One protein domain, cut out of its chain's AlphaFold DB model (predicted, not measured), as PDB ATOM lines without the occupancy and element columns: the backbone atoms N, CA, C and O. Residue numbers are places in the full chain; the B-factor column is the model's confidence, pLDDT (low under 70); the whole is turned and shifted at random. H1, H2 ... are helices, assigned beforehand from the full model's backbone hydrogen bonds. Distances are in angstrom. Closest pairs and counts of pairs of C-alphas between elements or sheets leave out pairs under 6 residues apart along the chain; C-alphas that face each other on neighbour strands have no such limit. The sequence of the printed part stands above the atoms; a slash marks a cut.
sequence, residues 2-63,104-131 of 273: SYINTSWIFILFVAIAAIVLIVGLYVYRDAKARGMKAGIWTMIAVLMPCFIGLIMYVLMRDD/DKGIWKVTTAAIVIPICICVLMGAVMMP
ATOM      1  N   SER A   2     -45.602  55.365 -20.904       43.59
ATOM      2  CA  SER A   2     -45.021  54.179 -20.283       43.59
ATOM      3  C   SER A   2     -43.868  53.671 -21.146       43.59
ATOM      4  O   SER A   2     -44.088  53.153 -22.240       43.59
ATOM      5  N   TYR A   3     -42.634  53.845 -20.677       50.38
ATOM      6  CA  TYR A   3     -41.464  53.219 -21.276       50.38
ATOM      7  C   TYR A   3     -41.572  51.711 -21.028       50.38
ATOM      8  O   TYR A   3     -41.001  51.176 -20.084       50.38
ATOM      9  N   ILE A   4     -42.326  50.998 -21.869       57.75
ATOM     10  CA  ILE A   4     -42.075  49.572 -22.088       57.75
ATOM     11  C   ILE A   4     -40.624  49.535 -22.544       57.75
ATOM     12  O   ILE A   4     -40.335  49.972 -23.658       57.75
ATOM     13  N   ASN A   5     -39.716  49.186 -21.625       59.81
ATOM     14  CA  ASN A   5     -38.303  49.494 -21.797       59.81
ATOM     15  C   ASN A   5     -37.850  48.927 -23.142       59.81
ATOM     16  O   ASN A   5     -37.838  47.712 -23.347       59.81
ATOM     17  N   THR A   6     -37.531  49.819 -24.074       62.03
ATOM     18  CA  THR A   6     -37.178  49.509 -25.464       62.03
ATOM     19  C   THR A   6     -36.020  48.512 -25.540       62.03
ATOM     20  O   THR A   6     -35.938  47.711 -26.471       62.03
ATOM     21  N   SER A   7     -35.191  48.476 -24.495       65.12
ATOM     22  CA  SER A   7     -34.157  47.476 -24.243       65.12
ATOM     23  C   SER A   7     -34.680  46.033 -24.225       65.12
ATOM     24  O   SER A   7     -34.030  45.154 -24.781       65.12
ATOM     25  N   TRP A   8     -35.855  45.757 -23.655       70.94
ATOM     26  CA  TRP A   8     -36.405  44.395 -23.583       70.94
ATOM     27  C   TRP A   8     -36.945  43.909 -24.923       70.94
ATOM     28  O   TRP A   8     -36.745  42.749 -25.277       70.94
ATOM     29  N   ILE A   9     -37.567  44.804 -25.695       75.44
ATOM     30  CA  ILE A   9     -37.999  44.510 -27.067       75.44
ATOM     31  C   ILE A   9     -36.770  44.168 -27.911       75.44
ATOM     32  O   ILE A   9     -36.759  43.157 -28.610       75.44
ATOM     33  N   PHE A  10     -35.701  44.955 -27.782       77.81
ATOM     34  CA  PHE A  10     -34.444  44.691 -28.472       77.81
ATOM     35  C   PHE A  10     -33.844  43.326 -28.092       77.81
ATOM     36  O   PHE A  10     -33.484  42.551 -28.977       77.81
ATOM     37  N   ILE A  11     -33.811  42.981 -26.800       78.62
ATOM     38  CA  ILE A  11     -33.322  41.673 -26.327       78.62
ATOM     39  C   ILE A  11     -34.171  40.523 -26.887       78.62
ATOM     40  O   ILE A  11     -33.614  39.515 -27.323       78.62
ATOM     41  N   LEU A  12     -35.500  40.667 -26.934       77.88
ATOM     42  CA  LEU A  12     -36.396  39.660 -27.509       77.88
ATOM     43  C   LEU A  12     -36.120  39.436 -29.003       77.88
ATOM     44  O   LEU A  12     -35.996  38.293 -29.441       77.88
ATOM     45  N   PHE A  13     -35.970  40.510 -29.783       82.06
ATOM     46  CA  PHE A  13     -35.628  40.410 -31.204       82.06
ATOM     47  C   PHE A  13     -34.266  39.743 -31.425       82.06
ATOM     48  O   PHE A  13     -34.141  38.879 -32.295       82.06
ATOM     49  N   VAL A  14     -33.262  40.089 -30.613       83.12
ATOM     50  CA  VAL A  14     -31.932  39.462 -30.664       83.12
ATOM     51  C   VAL A  14     -32.012  37.972 -30.317       83.12
ATOM     52  O   VAL A  14     -31.405  37.154 -31.007       83.12
ATOM     53  N   ALA A  15     -32.794  37.598 -29.301       79.62
ATOM     54  CA  ALA A  15     -32.989  36.203 -28.916       79.62
ATOM     55  C   ALA A  15     -33.672  35.390 -30.028       79.62
ATOM     56  O   ALA A  15     -33.198  34.309 -30.376       79.62
ATOM     57  N   ILE A  16     -34.732  35.925 -30.643       80.56
ATOM     58  CA  ILE A  16     -35.421  35.278 -31.772       80.56
ATOM     59  C   ILE A  16     -34.462  35.104 -32.958       80.56
ATOM     60  O   ILE A  16     -34.370  34.011 -33.519       80.56
ATOM     61  N   ALA A  17     -33.701  36.143 -33.310       83.25
ATOM     62  CA  ALA A  17     -32.719  36.075 -34.391       83.25
ATOM     63  C   ALA A  17     -31.622  35.029 -34.114       83.25
ATOM     64  O   ALA A  17     -31.261  34.257 -35.006       83.25
ATOM     65  N   ALA A  18     -31.131  34.952 -32.873       81.62
ATOM     66  CA  ALA A  18     -30.156  33.947 -32.459       81.62
ATOM     67  C   ALA A  18     -30.720  32.521 -32.568       81.62
ATOM     68  O   ALA A  18     -30.035  31.631 -33.074       81.62
ATOM     69  N   ILE A  19     -31.978  32.303 -32.165       80.38
ATOM     70  CA  ILE A  19     -32.654  31.002 -32.295       80.38
ATOM     71  C   ILE A  19     -32.746  30.591 -33.767       80.38
ATOM     72  O   ILE A  19     -32.362  29.473 -34.111       80.38
ATOM     73  N   VAL A  20     -33.191  31.492 -34.646       83.75
ATOM     74  CA  VAL A  20     -33.292  31.222 -36.089       83.75
ATOM     75  C   VAL A  20     -31.925  30.868 -36.685       83.75
ATOM     76  O   VAL A  20     -31.816  29.900 -37.442       83.75
ATOM     77  N   LEU A  21     -30.862  31.582 -36.297       84.62
ATOM     78  CA  LEU A  21     -29.493  31.276 -36.725       84.62
ATOM     79  C   LEU A  21     -29.019  29.900 -36.251       84.62
ATOM     80  O   LEU A  21     -28.478  29.131 -37.047       84.62
ATOM     81  N   ILE A  22     -29.230  29.565 -34.976       81.50
ATOM     82  CA  ILE A  22     -28.832  28.268 -34.410       81.50
ATOM     83  C   ILE A  22     -29.564  27.128 -35.125       81.50
ATOM     84  O   ILE A  22     -28.930  26.148 -35.525       81.50
ATOM     85  N   VAL A  23     -30.875  27.274 -35.345       82.94
ATOM     86  CA  VAL A  23     -31.693  26.293 -36.070       82.94
ATOM     87  C   VAL A  23     -31.201  26.130 -37.510       82.94
ATOM     88  O   VAL A  23     -31.001  25.001 -37.961       82.94
ATOM     89  N   GLY A  24     -30.932  27.226 -38.221       85.56
ATOM     90  CA  GLY A  24     -30.395  27.181 -39.583       85.56
ATOM     91  C   GLY A  24     -29.039  26.474 -39.667       85.56
ATOM     92  O   GLY A  24     -28.845  25.592 -40.507       85.56
ATOM     93  N   LEU A  25     -28.107  26.793 -38.763       85.31
ATOM     94  CA  LEU A  25     -26.795  26.137 -38.693       85.31
ATOM     95  C   LEU A  25     -26.908  24.640 -38.381       85.31
ATOM     96  O   LEU A  25     -26.156  23.835 -38.938       85.31
ATOM     97  N   TYR A  26     -27.847  24.262 -37.514       83.06
ATOM     98  CA  TYR A  26     -28.139  22.865 -37.212       83.06
ATOM     99  C   TYR A  26     -28.641  22.120 -38.454       83.06
ATOM    100  O   TYR A  26     -28.037  21.118 -38.843       83.06
ATOM    101  N   VAL A  27     -29.683  22.638 -39.116       86.12
ATOM    102  CA  VAL A  27     -30.267  22.016 -40.316       86.12
ATOM    103  C   VAL A  27     -29.223  21.892 -41.424       86.12
ATOM    104  O   VAL A  27     -29.167  20.866 -42.097       86.12
ATOM    105  N   TYR A  28     -28.331  22.879 -41.575       85.19
ATOM    106  CA  TYR A  28     -27.244  22.818 -42.555       85.19
ATOM    107  C   TYR A  28     -26.318  21.631 -42.300       85.19
ATOM    108  O   TYR A  28     -25.993  20.869 -43.214       85.19
ATOM    109  N   ARG A  29     -25.873  21.483 -41.047       81.38
ATOM    110  CA  ARG A  29     -24.932  20.432 -40.652       81.38
ATOM    111  C   ARG A  29     -25.573  19.051 -40.735       81.38
ATOM    112  O   ARG A  29     -24.928  18.153 -41.269       81.38
ATOM    113  N   ASP A  30     -26.818  18.894 -40.281       81.50
ATOM    114  CA  ASP A  30     -27.546  17.617 -40.355       81.50
ATOM    115  C   ASP A  30     -27.833  17.240 -41.820       81.50
ATOM    116  O   ASP A  30     -27.542  16.123 -42.242       81.50
ATOM    117  N   ALA A  31     -28.278  18.186 -42.655       81.69
ATOM    118  CA  ALA A  31     -28.522  17.921 -44.072       81.69
ATOM    119  C   ALA A  31     -27.235  17.593 -44.847       81.69
ATOM    120  O   ALA A  31     -27.247  16.695 -45.689       81.69
ATOM    121  N   LYS A  32     -26.113  18.262 -44.541       79.62
ATOM    122  CA  LYS A  32     -24.808  17.971 -45.157       79.62
ATOM    123  C   LYS A  32     -24.250  16.616 -44.715       79.62
ATOM    124  O   LYS A  32     -23.706  15.899 -45.548       79.62
ATOM    125  N   ALA A  33     -24.413  16.250 -43.442       74.12
ATOM    126  CA  ALA A  33     -24.024  14.932 -42.932       74.12
ATOM    127  C   ALA A  33     -24.808  13.791 -43.602       74.12
ATOM    128  O   ALA A  33     -24.301  12.681 -43.726       74.12
ATOM    129  N   ARG A  34     -26.021  14.083 -44.078       72.19
ATOM    130  CA  ARG A  34     -26.917  13.139 -44.760       72.19
ATOM    131  C   ARG A  34     -26.789  13.145 -46.282       72.19
ATOM    132  O   ARG A  34     -27.575  12.489 -46.947       72.19
ATOM    133  N   GLY A  35     -25.856  13.914 -46.851       70.62
ATOM    134  CA  GLY A  35     -25.695  14.019 -48.307       70.62
ATOM    135  C   GLY A  35     -26.857  14.716 -49.031       70.62
ATOM    136  O   GLY A  35     -26.892  14.735 -50.260       70.62
ATOM    137  N   MET A  36     -27.791  15.331 -48.300       74.62
ATOM    138  CA  MET A  36     -28.905  16.077 -48.884       74.62
ATOM    139  C   MET A  36     -28.444  17.453 -49.375       74.62
ATOM    140  O   MET A  36     -27.426  17.993 -48.933       74.62
ATOM    141  N   LYS A  37     -29.236  18.081 -50.257       83.94
ATOM    142  CA  LYS A  37     -29.029  19.472 -50.700       83.94
ATOM    143  C   LYS A  37     -29.233  20.449 -49.532       83.94
ATOM    144  O   LYS A  37     -30.290  21.061 -49.398       83.94
ATOM    145  N   ALA A  38     -28.206  20.592 -48.692       83.00
ATOM    146  CA  ALA A  38     -28.273  21.278 -47.403       83.00
ATOM    147  C   ALA A  38     -28.814  22.707 -47.496       83.00
ATOM    148  O   ALA A  38     -29.622  23.101 -46.665       83.00
ATOM    149  N   GLY A  39     -28.440  23.445 -48.548       86.62
ATOM    150  CA  GLY A  39     -28.895  24.819 -48.762       86.62
ATOM    151  C   GLY A  39     -30.418  24.967 -48.881       86.62
ATOM    152  O   GLY A  39     -30.984  25.915 -48.343       86.62
ATOM    153  N   ILE A  40     -31.096  24.022 -49.541       86.62
ATOM    154  CA  ILE A  40     -32.555  24.082 -49.736       86.62
ATOM    155  C   ILE A  40     -33.258  23.867 -48.395       86.62
ATOM    156  O   ILE A  40     -34.126  24.647 -48.009       86.62
ATOM    157  N   TRP A  41     -32.817  22.855 -47.651       85.69
ATOM    158  CA  TRP A  41     -33.377  22.520 -46.347       85.69
ATOM    159  C   TRP A  41     -33.184  23.627 -45.316       85.69
ATOM    160  O   TRP A  41     -34.108  23.941 -44.569       85.69
ATOM    161  N   THR A  42     -32.023  24.281 -45.322       86.75
ATOM    162  CA  THR A  42     -31.779  25.435 -44.452       86.75
ATOM    163  C   THR A  42     -32.626  26.639 -44.807       86.75
ATOM    164  O   THR A  42     -33.116  27.308 -43.903       86.75
ATOM    165  N   MET A  43     -32.823  26.908 -46.101       86.25
ATOM    166  CA  MET A  43     -33.657  28.028 -46.531       86.25
ATOM    167  C   MET A  43     -35.103  27.821 -46.092       86.25
ATOM    168  O   MET A  43     -35.700  28.726 -45.521       86.25
ATOM    169  N   ILE A  44     -35.639  26.613 -46.264       87.12
ATOM    170  CA  ILE A  44     -36.996  26.276 -45.818       87.12
ATOM    171  C   ILE A  44     -37.123  26.410 -44.294       87.12
ATOM    172  O   ILE A  44     -38.082  27.010 -43.812       87.12
ATOM    173  N   ALA A  45     -36.148  25.903 -43.533       85.44
ATOM    174  CA  ALA A  45     -36.179  25.938 -42.071       85.44
ATOM    175  C   ALA A  45     -36.085  27.354 -41.474       85.44
ATOM    176  O   ALA A  45     -36.674  27.600 -40.425       85.44
ATOM    177  N   VAL A  46     -35.357  28.267 -42.126       85.81
ATOM    178  CA  VAL A  46     -35.148  29.651 -41.661       85.81
ATOM    179  C   VAL A  46     -36.254  30.597 -42.130       85.81
ATOM    180  O   VAL A  46     -36.661  31.477 -41.376       85.81
ATOM    181  N   LEU A  47     -36.741  30.438 -43.367       85.06
ATOM    182  CA  LEU A  47     -37.707  31.362 -43.971       85.06
ATOM    183  C   LEU A  47     -39.151  31.104 -43.533       85.06
ATOM    184  O   LEU A  47     -39.972  32.016 -43.599       85.06
ATOM    185  N   MET A  48     -39.481  29.884 -43.103       82.50
ATOM    186  CA  MET A  48     -40.814  29.580 -42.582       82.50
ATOM    187  C   MET A  48     -40.896  29.910 -41.085       82.50
ATOM    188  O   MET A  48     -40.243  29.242 -40.277       82.50
ATOM    189  N   PRO A  49     -41.719  30.896 -40.687       72.88
ATOM    190  CA  PRO A  49     -41.897  31.244 -39.285       72.88
ATOM    191  C   PRO A  49     -42.602  30.122 -38.502       72.88
ATOM    192  O   PRO A  49     -43.136  29.165 -39.068       72.88
ATOM    193  N   CYS A  50     -42.605  30.243 -37.173       73.06
ATOM    194  CA  CYS A  50     -43.318  29.340 -36.258       73.06
ATOM    195  C   CYS A  50     -42.853  27.874 -36.293       73.06
ATOM    196  O   CYS A  50     -43.655  26.969 -36.083       73.06
ATOM    197  N   PHE A  51     -41.567  27.621 -36.560       71.31
ATOM    198  CA  PHE A  51     -40.980  26.271 -36.620       71.31
ATOM    199  C   PHE A  51     -41.565  25.355 -37.709       71.31
ATOM    200  O   PHE A  51     -41.170  24.193 -37.797       71.31
ATOM    201  N   ILE A  52     -42.441  25.859 -38.586       77.12
ATOM    202  CA  ILE A  52     -43.078  25.069 -39.650       77.12
ATOM    203  C   ILE A  52     -42.016  24.483 -40.587       77.12
ATOM    204  O   ILE A  52     -42.073  23.307 -40.938       77.12
ATOM    205  N   GLY A  53     -40.991  25.267 -40.929       79.19
ATOM    206  CA  GLY A  53     -39.881  24.796 -41.757       79.19
ATOM    207  C   GLY A  53     -39.029  23.720 -41.079       79.19
ATOM    208  O   GLY A  53     -38.562  22.800 -41.745       79.19
ATOM    209  N   LEU A  54     -38.870  23.790 -39.753       78.12
ATOM    210  CA  LEU A  54     -38.166  22.769 -38.975       78.12
ATOM    211  C   LEU A  54     -38.976  21.468 -38.910       78.12
ATOM    212  O   LEU A  54     -38.414  20.391 -39.088       78.12
ATOM    213  N   ILE A  55     -40.291  21.564 -38.700       78.38
ATOM    214  CA  ILE A  55     -41.196  20.408 -38.716       78.38
ATOM    215  C   ILE A  55     -41.157  19.743 -40.092       78.38
ATOM    216  O   ILE A  55     -40.968  18.534 -40.182       78.38
ATOM    217  N   MET A  56     -41.248  20.530 -41.166       78.94
ATOM    218  CA  MET A  56     -41.174  20.008 -42.528       78.94
ATOM    219  C   MET A  56     -39.825  19.340 -42.826       78.94
ATOM    220  O   MET A  56     -39.791  18.266 -43.422       78.94
ATOM    221  N   TYR A  57     -38.718  19.930 -42.363       80.88
ATOM    222  CA  TYR A  57     -37.394  19.315 -42.458       80.88
ATOM    223  C   TYR A  57     -37.350  17.951 -41.769       80.88
ATOM    224  O   TYR A  57     -36.849  16.992 -42.346       80.88
ATOM    225  N   VAL A  58     -37.893  17.847 -40.553       77.25
ATOM    226  CA  VAL A  58     -37.932  16.584 -39.805       77.25
ATOM    227  C   VAL A  58     -38.805  15.545 -40.511       77.25
ATOM    228  O   VAL A  58     -38.443  14.373 -40.516       77.25
ATOM    229  N   LEU A  59     -39.915  15.956 -41.130       75.69
ATOM    230  CA  LEU A  59     -40.810  15.049 -41.856       75.69
ATOM    231  C   LEU A  59     -40.206  14.524 -43.163       75.69
ATOM    232  O   LEU A  59     -40.377  13.351 -43.473       75.69
ATOM    233  N   MET A  60     -39.500  15.367 -43.922       71.06
ATOM    234  CA  MET A  60     -38.814  14.963 -45.160       71.06
ATOM    235  C   MET A  60     -37.375  14.490 -44.937       71.06
ATOM    236  O   MET A  60     -36.632  14.261 -45.892       71.06
ATOM    237  N   ARG A  61     -36.955  14.343 -43.682       71.94
ATOM    238  CA  ARG A  61     -35.667  13.748 -43.352       71.94
ATOM    239  C   ARG A  61     -35.737  12.252 -43.633       71.94
ATOM    240  O   ARG A  61     -35.999  11.452 -42.739       71.94
ATOM    241  N   ASP A  62     -35.446  11.883 -44.870       58.31
ATOM    242  CA  ASP A  62     -35.203  10.494 -45.214       58.31
ATOM    243  C   ASP A  62     -33.874  10.055 -44.579       58.31
ATOM    244  O   ASP A  62     -32.806  10.632 -44.809       58.31
ATOM    245  N   ASP A  63     -33.932   9.027 -43.731       55.62
ATOM    246  CA  ASP A  63     -32.756   8.232 -43.393       55.62
ATOM    247  C   ASP A  63     -32.440   7.390 -44.636       55.62
ATOM    248  O   ASP A  63     -32.861   6.236 -44.733       55.62
ATOM    249  N   ASP A 104     -25.960   6.274 -35.416       56.28
ATOM    250  CA  ASP A 104     -25.092   7.262 -34.799       56.28
ATOM    251  C   ASP A 104     -25.752   7.729 -33.504       56.28
ATOM    252  O   ASP A 104     -26.574   8.648 -33.459       56.28
ATOM    253  N   LYS A 105     -25.398   7.050 -32.408       55.12
ATOM    254  CA  LYS A 105     -25.902   7.308 -31.052       55.12
ATOM    255  C   LYS A 105     -25.527   8.718 -30.561       55.12
ATOM    256  O   LYS A 105     -25.984   9.129 -29.496       55.12
ATOM    257  N   GLY A 106     -24.711   9.454 -31.325       55.44
ATOM    258  CA  GLY A 106     -24.352  10.853 -31.097       55.44
ATOM    259  C   GLY A 106     -25.294  11.876 -31.742       55.44
ATOM    260  O   GLY A 106     -25.510  12.927 -31.147       55.44
ATOM    261  N   ILE A 107     -25.913  11.579 -32.892       60.28
ATOM    262  CA  ILE A 107     -26.677  12.578 -33.670       60.28
ATOM    263  C   ILE A 107     -27.985  12.972 -32.967       60.28
ATOM    264  O   ILE A 107     -28.278  14.156 -32.835       60.28
ATOM    265  N   TRP A 108     -28.716  12.004 -32.402       58.59
ATOM    266  CA  TRP A 108     -29.941  12.257 -31.623       58.59
ATOM    267  C   TRP A 108     -29.703  13.180 -30.418       58.59
ATOM    268  O   TRP A 108     -30.533  14.036 -30.124       58.59
ATOM    269  N   LYS A 109     -28.556  13.044 -29.733       60.12
ATOM    270  CA  LYS A 109     -28.247  13.855 -28.544       60.12
ATOM    271  C   LYS A 109     -28.082  15.330 -28.905       60.12
ATOM    272  O   LYS A 109     -28.517  16.198 -28.153       60.12
ATOM    273  N   VAL A 110     -27.501  15.600 -30.074       62.03
ATOM    274  CA  VAL A 110     -27.338  16.956 -30.607       62.03
ATOM    275  C   VAL A 110     -28.690  17.529 -31.044       62.03
ATOM    276  O   VAL A 110     -28.980  18.682 -30.737       62.03
ATOM    277  N   THR A 111     -29.557  16.719 -31.666       63.88
ATOM    278  CA  THR A 111     -30.922  17.124 -32.046       63.88
ATOM    279  C   THR A 111     -31.783  17.497 -30.836       63.88
ATOM    280  O   THR A 111     -32.465  18.518 -30.861       63.88
ATOM    281  N   THR A 112     -31.736  16.715 -29.751       67.12
ATOM    282  CA  THR A 112     -32.506  17.018 -28.532       67.12
ATOM    283  C   THR A 112     -32.004  18.292 -27.851       67.12
ATOM    284  O   THR A 112     -32.807  19.147 -27.483       67.12
ATOM    285  N   ALA A 113     -30.685  18.469 -27.728       64.12
ATOM    286  CA  ALA A 113     -30.110  19.656 -27.096       64.12
ATOM    287  C   ALA A 113     -30.433  20.950 -27.871       64.12
ATOM    288  O   ALA A 113     -30.750  21.964 -27.253       64.12
ATOM    289  N   ALA A 114     -30.429  20.909 -29.208       65.81
ATOM    290  CA  ALA A 114     -30.710  22.068 -30.061       65.81
ATOM    291  C   ALA A 114     -32.154  22.593 -29.963       65.81
ATOM    292  O   ALA A 114     -32.395  23.745 -30.307       65.81
ATOM    293  N   ILE A 115     -33.100  21.777 -29.487       69.56
ATOM    294  CA  ILE A 115     -34.504  22.168 -29.276       69.56
ATOM    295  C   ILE A 115     -34.746  22.514 -27.802       69.56
ATOM    296  O   ILE A 115     -35.376  23.521 -27.491       69.56
ATOM    297  N   VAL A 116     -34.208  21.711 -26.882       74.75
ATOM    298  CA  VAL A 116     -34.443  21.881 -25.441       74.75
ATOM    299  C   VAL A 116     -33.749  23.125 -24.897       74.75
ATOM    300  O   VAL A 116     -34.357  23.852 -24.125       74.75
ATOM    301  N   ILE A 117     -32.515  23.422 -25.317       76.56
ATOM    302  CA  ILE A 117     -31.773  24.596 -24.834       76.56
ATOM    303  C   ILE A 117     -32.500  25.912 -25.161       76.56
ATOM    304  O   ILE A 117     -32.718  26.688 -24.232       76.56
ATOM    305  N   PRO A 118     -32.932  26.189 -26.408       69.00
ATOM    306  CA  PRO A 118     -33.672  27.415 -26.694       69.00
ATOM    307  C   PRO A 118     -35.043  27.453 -26.013       69.00
ATOM    308  O   PRO A 118     -35.439  28.519 -25.560       69.00
ATOM    309  N   ILE A 119     -35.736  26.320 -25.844       75.25
ATOM    310  CA  ILE A 119     -36.980  26.278 -25.057       75.25
ATOM    311  C   ILE A 119     -36.700  26.611 -23.590       75.25
ATOM    312  O   ILE A 119     -37.391  27.445 -23.020       75.25
ATOM    313  N   CYS A 120     -35.667  26.028 -22.983       79.25
ATOM    314  CA  CYS A 120     -35.263  26.336 -21.615       79.25
ATOM    315  C   CYS A 120     -34.850  27.802 -21.464       79.25
ATOM    316  O   CYS A 120     -35.220  28.416 -20.473       79.25
ATOM    317  N   ILE A 121     -34.145  28.386 -22.437       76.06
ATOM    318  CA  ILE A 121     -33.798  29.813 -22.430       76.06
ATOM    319  C   ILE A 121     -35.059  30.672 -22.560       76.06
ATOM    320  O   ILE A 121     -35.213  31.611 -21.790       76.06
ATOM    321  N   CYS A 122     -35.991  30.339 -23.456       72.62
ATOM    322  CA  CYS A 122     -37.272  31.037 -23.578       72.62
ATOM    323  C   CYS A 122     -38.126  30.915 -22.310       72.62
ATOM    324  O   CYS A 122     -38.769  31.883 -21.922       72.62
ATOM    325  N   VAL A 123     -38.117  29.758 -21.641       77.50
ATOM    326  CA  VAL A 123     -38.838  29.522 -20.382       77.50
ATOM    327  C   VAL A 123     -38.169  30.248 -19.220       77.50
ATOM    328  O   VAL A 123     -38.868  30.849 -18.419       77.50
ATOM    329  N   LEU A 124     -36.837  30.246 -19.128       77.50
ATOM    330  CA  LEU A 124     -36.097  30.994 -18.108       77.50
ATOM    331  C   LEU A 124     -36.260  32.496 -18.310       77.50
ATOM    332  O   LEU A 124     -36.546  33.213 -17.359       77.50
ATOM    333  N   MET A 125     -36.139  32.969 -19.549       71.81
ATOM    334  CA  MET A 125     -36.392  34.358 -19.898       71.81
ATOM    335  C   MET A 125     -37.849  34.706 -19.600       71.81
ATOM    336  O   MET A 125     -38.078  35.691 -18.923       71.81
ATOM    337  N   GLY A 126     -38.815  33.863 -19.975       69.00
ATOM    338  CA  GLY A 126     -40.231  34.001 -19.627       69.00
ATOM    339  C   GLY A 126     -40.497  34.015 -18.120       69.00
ATOM    340  O   GLY A 126     -41.278  34.830 -17.655       69.00
ATOM    341  N   ALA A 127     -39.816  33.182 -17.337       67.00
ATOM    342  CA  ALA A 127     -39.944  33.130 -15.880       67.00
ATOM    343  C   ALA A 127     -39.310  34.347 -15.188       67.00
ATOM    344  O   ALA A 127     -39.801  34.779 -14.150       67.00
ATOM    345  N   VAL A 128     -38.247  34.914 -15.766       63.94
ATOM    346  CA  VAL A 128     -37.641  36.187 -15.335       63.94
ATOM    347  C   VAL A 128     -38.461  37.392 -15.831       63.94
ATOM    348  O   VAL A 128     -38.477  38.429 -15.175       63.94
ATOM    349  N   MET A 129     -39.150  37.252 -16.969       57.19
ATOM    350  CA  MET A 129     -40.021  38.252 -17.603       57.19
ATOM    351  C   MET A 129     -41.437  38.268 -17.045       57.19
ATOM    352  O   MET A 129     -42.128  39.264 -17.243       57.19
ATOM    353  N   MET A 130     -41.889  37.197 -16.384       56.06
ATOM    354  CA  MET A 130     -43.116  37.225 -15.603       56.06
ATOM    355  C   MET A 130     -42.900  38.324 -14.571       56.06
ATOM    356  O   MET A 130     -42.034  38.164 -13.700       56.06
ATOM    357  N   PRO A 131     -43.652  39.441 -14.641       54.53
ATOM    358  CA  PRO A 131     -43.752  40.298 -13.481       54.53
ATOM    359  C   PRO A 131     -44.085  39.348 -12.338       54.53
ATOM    360  O   PRO A 131     -44.936  38.468 -12.508       54.53
TER     361      PRO A 131
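What this domain is: This is residues 2 to 63 and 104 to 131 of the 273 residues of an uncharacterized protein of uncultured Eubacterium sp (UniProt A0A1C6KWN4). Two long helices, H1 and H4, run side by side in opposite ways, loosely joined, and two short helices fold back from the end of H1: H2 packs on residues 20 to 32 of H1, and H3 packs on H2. Residues 2 to 7 stick out at one end. The printed part has 90 residues with four named helices, H1 to H4 in order, and no named strand: all helix. It is loose, with a radius of gyration of the C-alphas of 15.4 A, and only just elongated, spanning 52 by 26 by 17 A.

Where its parts are: Find C-alpha 6 at (-37.178, 49.509, -25.464); from there H1, residues 6 to 33, runs 40.9 A. Next come H2, residues 38 to 47, and H3, residues 52 to 59. After the cut, H4, residues 107 to 129, runs 33.1 A to C-alpha 129 at (-40.021, 38.252, -17.603).

How they stand to each other: H1 and H2 form a helical hairpin at a shallow tilt of 24 degrees; their closest C-alphas, Ala 31 and Ala 38, are 4.7 A apart. H2 and H3 form another, at 38 degrees, only just steep; their closest C-alphas, Ala 45 and Gly 53, are 3.9 A apart. H4 touches H1 with residues 114 to 118 alone, opposite ways at 6 degrees, a shallow tilt; the closest C-alphas, Ile 19 and Pro 118, are 6.7 A apart. H4 is apart from H2 and H3. Every O i to N i+4 pair is within hydrogen-bond range in H1, H2 and H3, and 17 of 19 are in H4.

The domain as a whole: The C-alphas farthest apart, of Ser 2 and Asp 104, are 53.0 A apart. Residues 64 to 103 are not printed; C-alphas 63 and 104 are 11.6 A apart across the cut. The links H1 to H2 and H2 to H3 are tight. The model's pLDDT is under 70 at residues 2 to 7, 62 to 63, 104 to 115, 118 and 126 to 131.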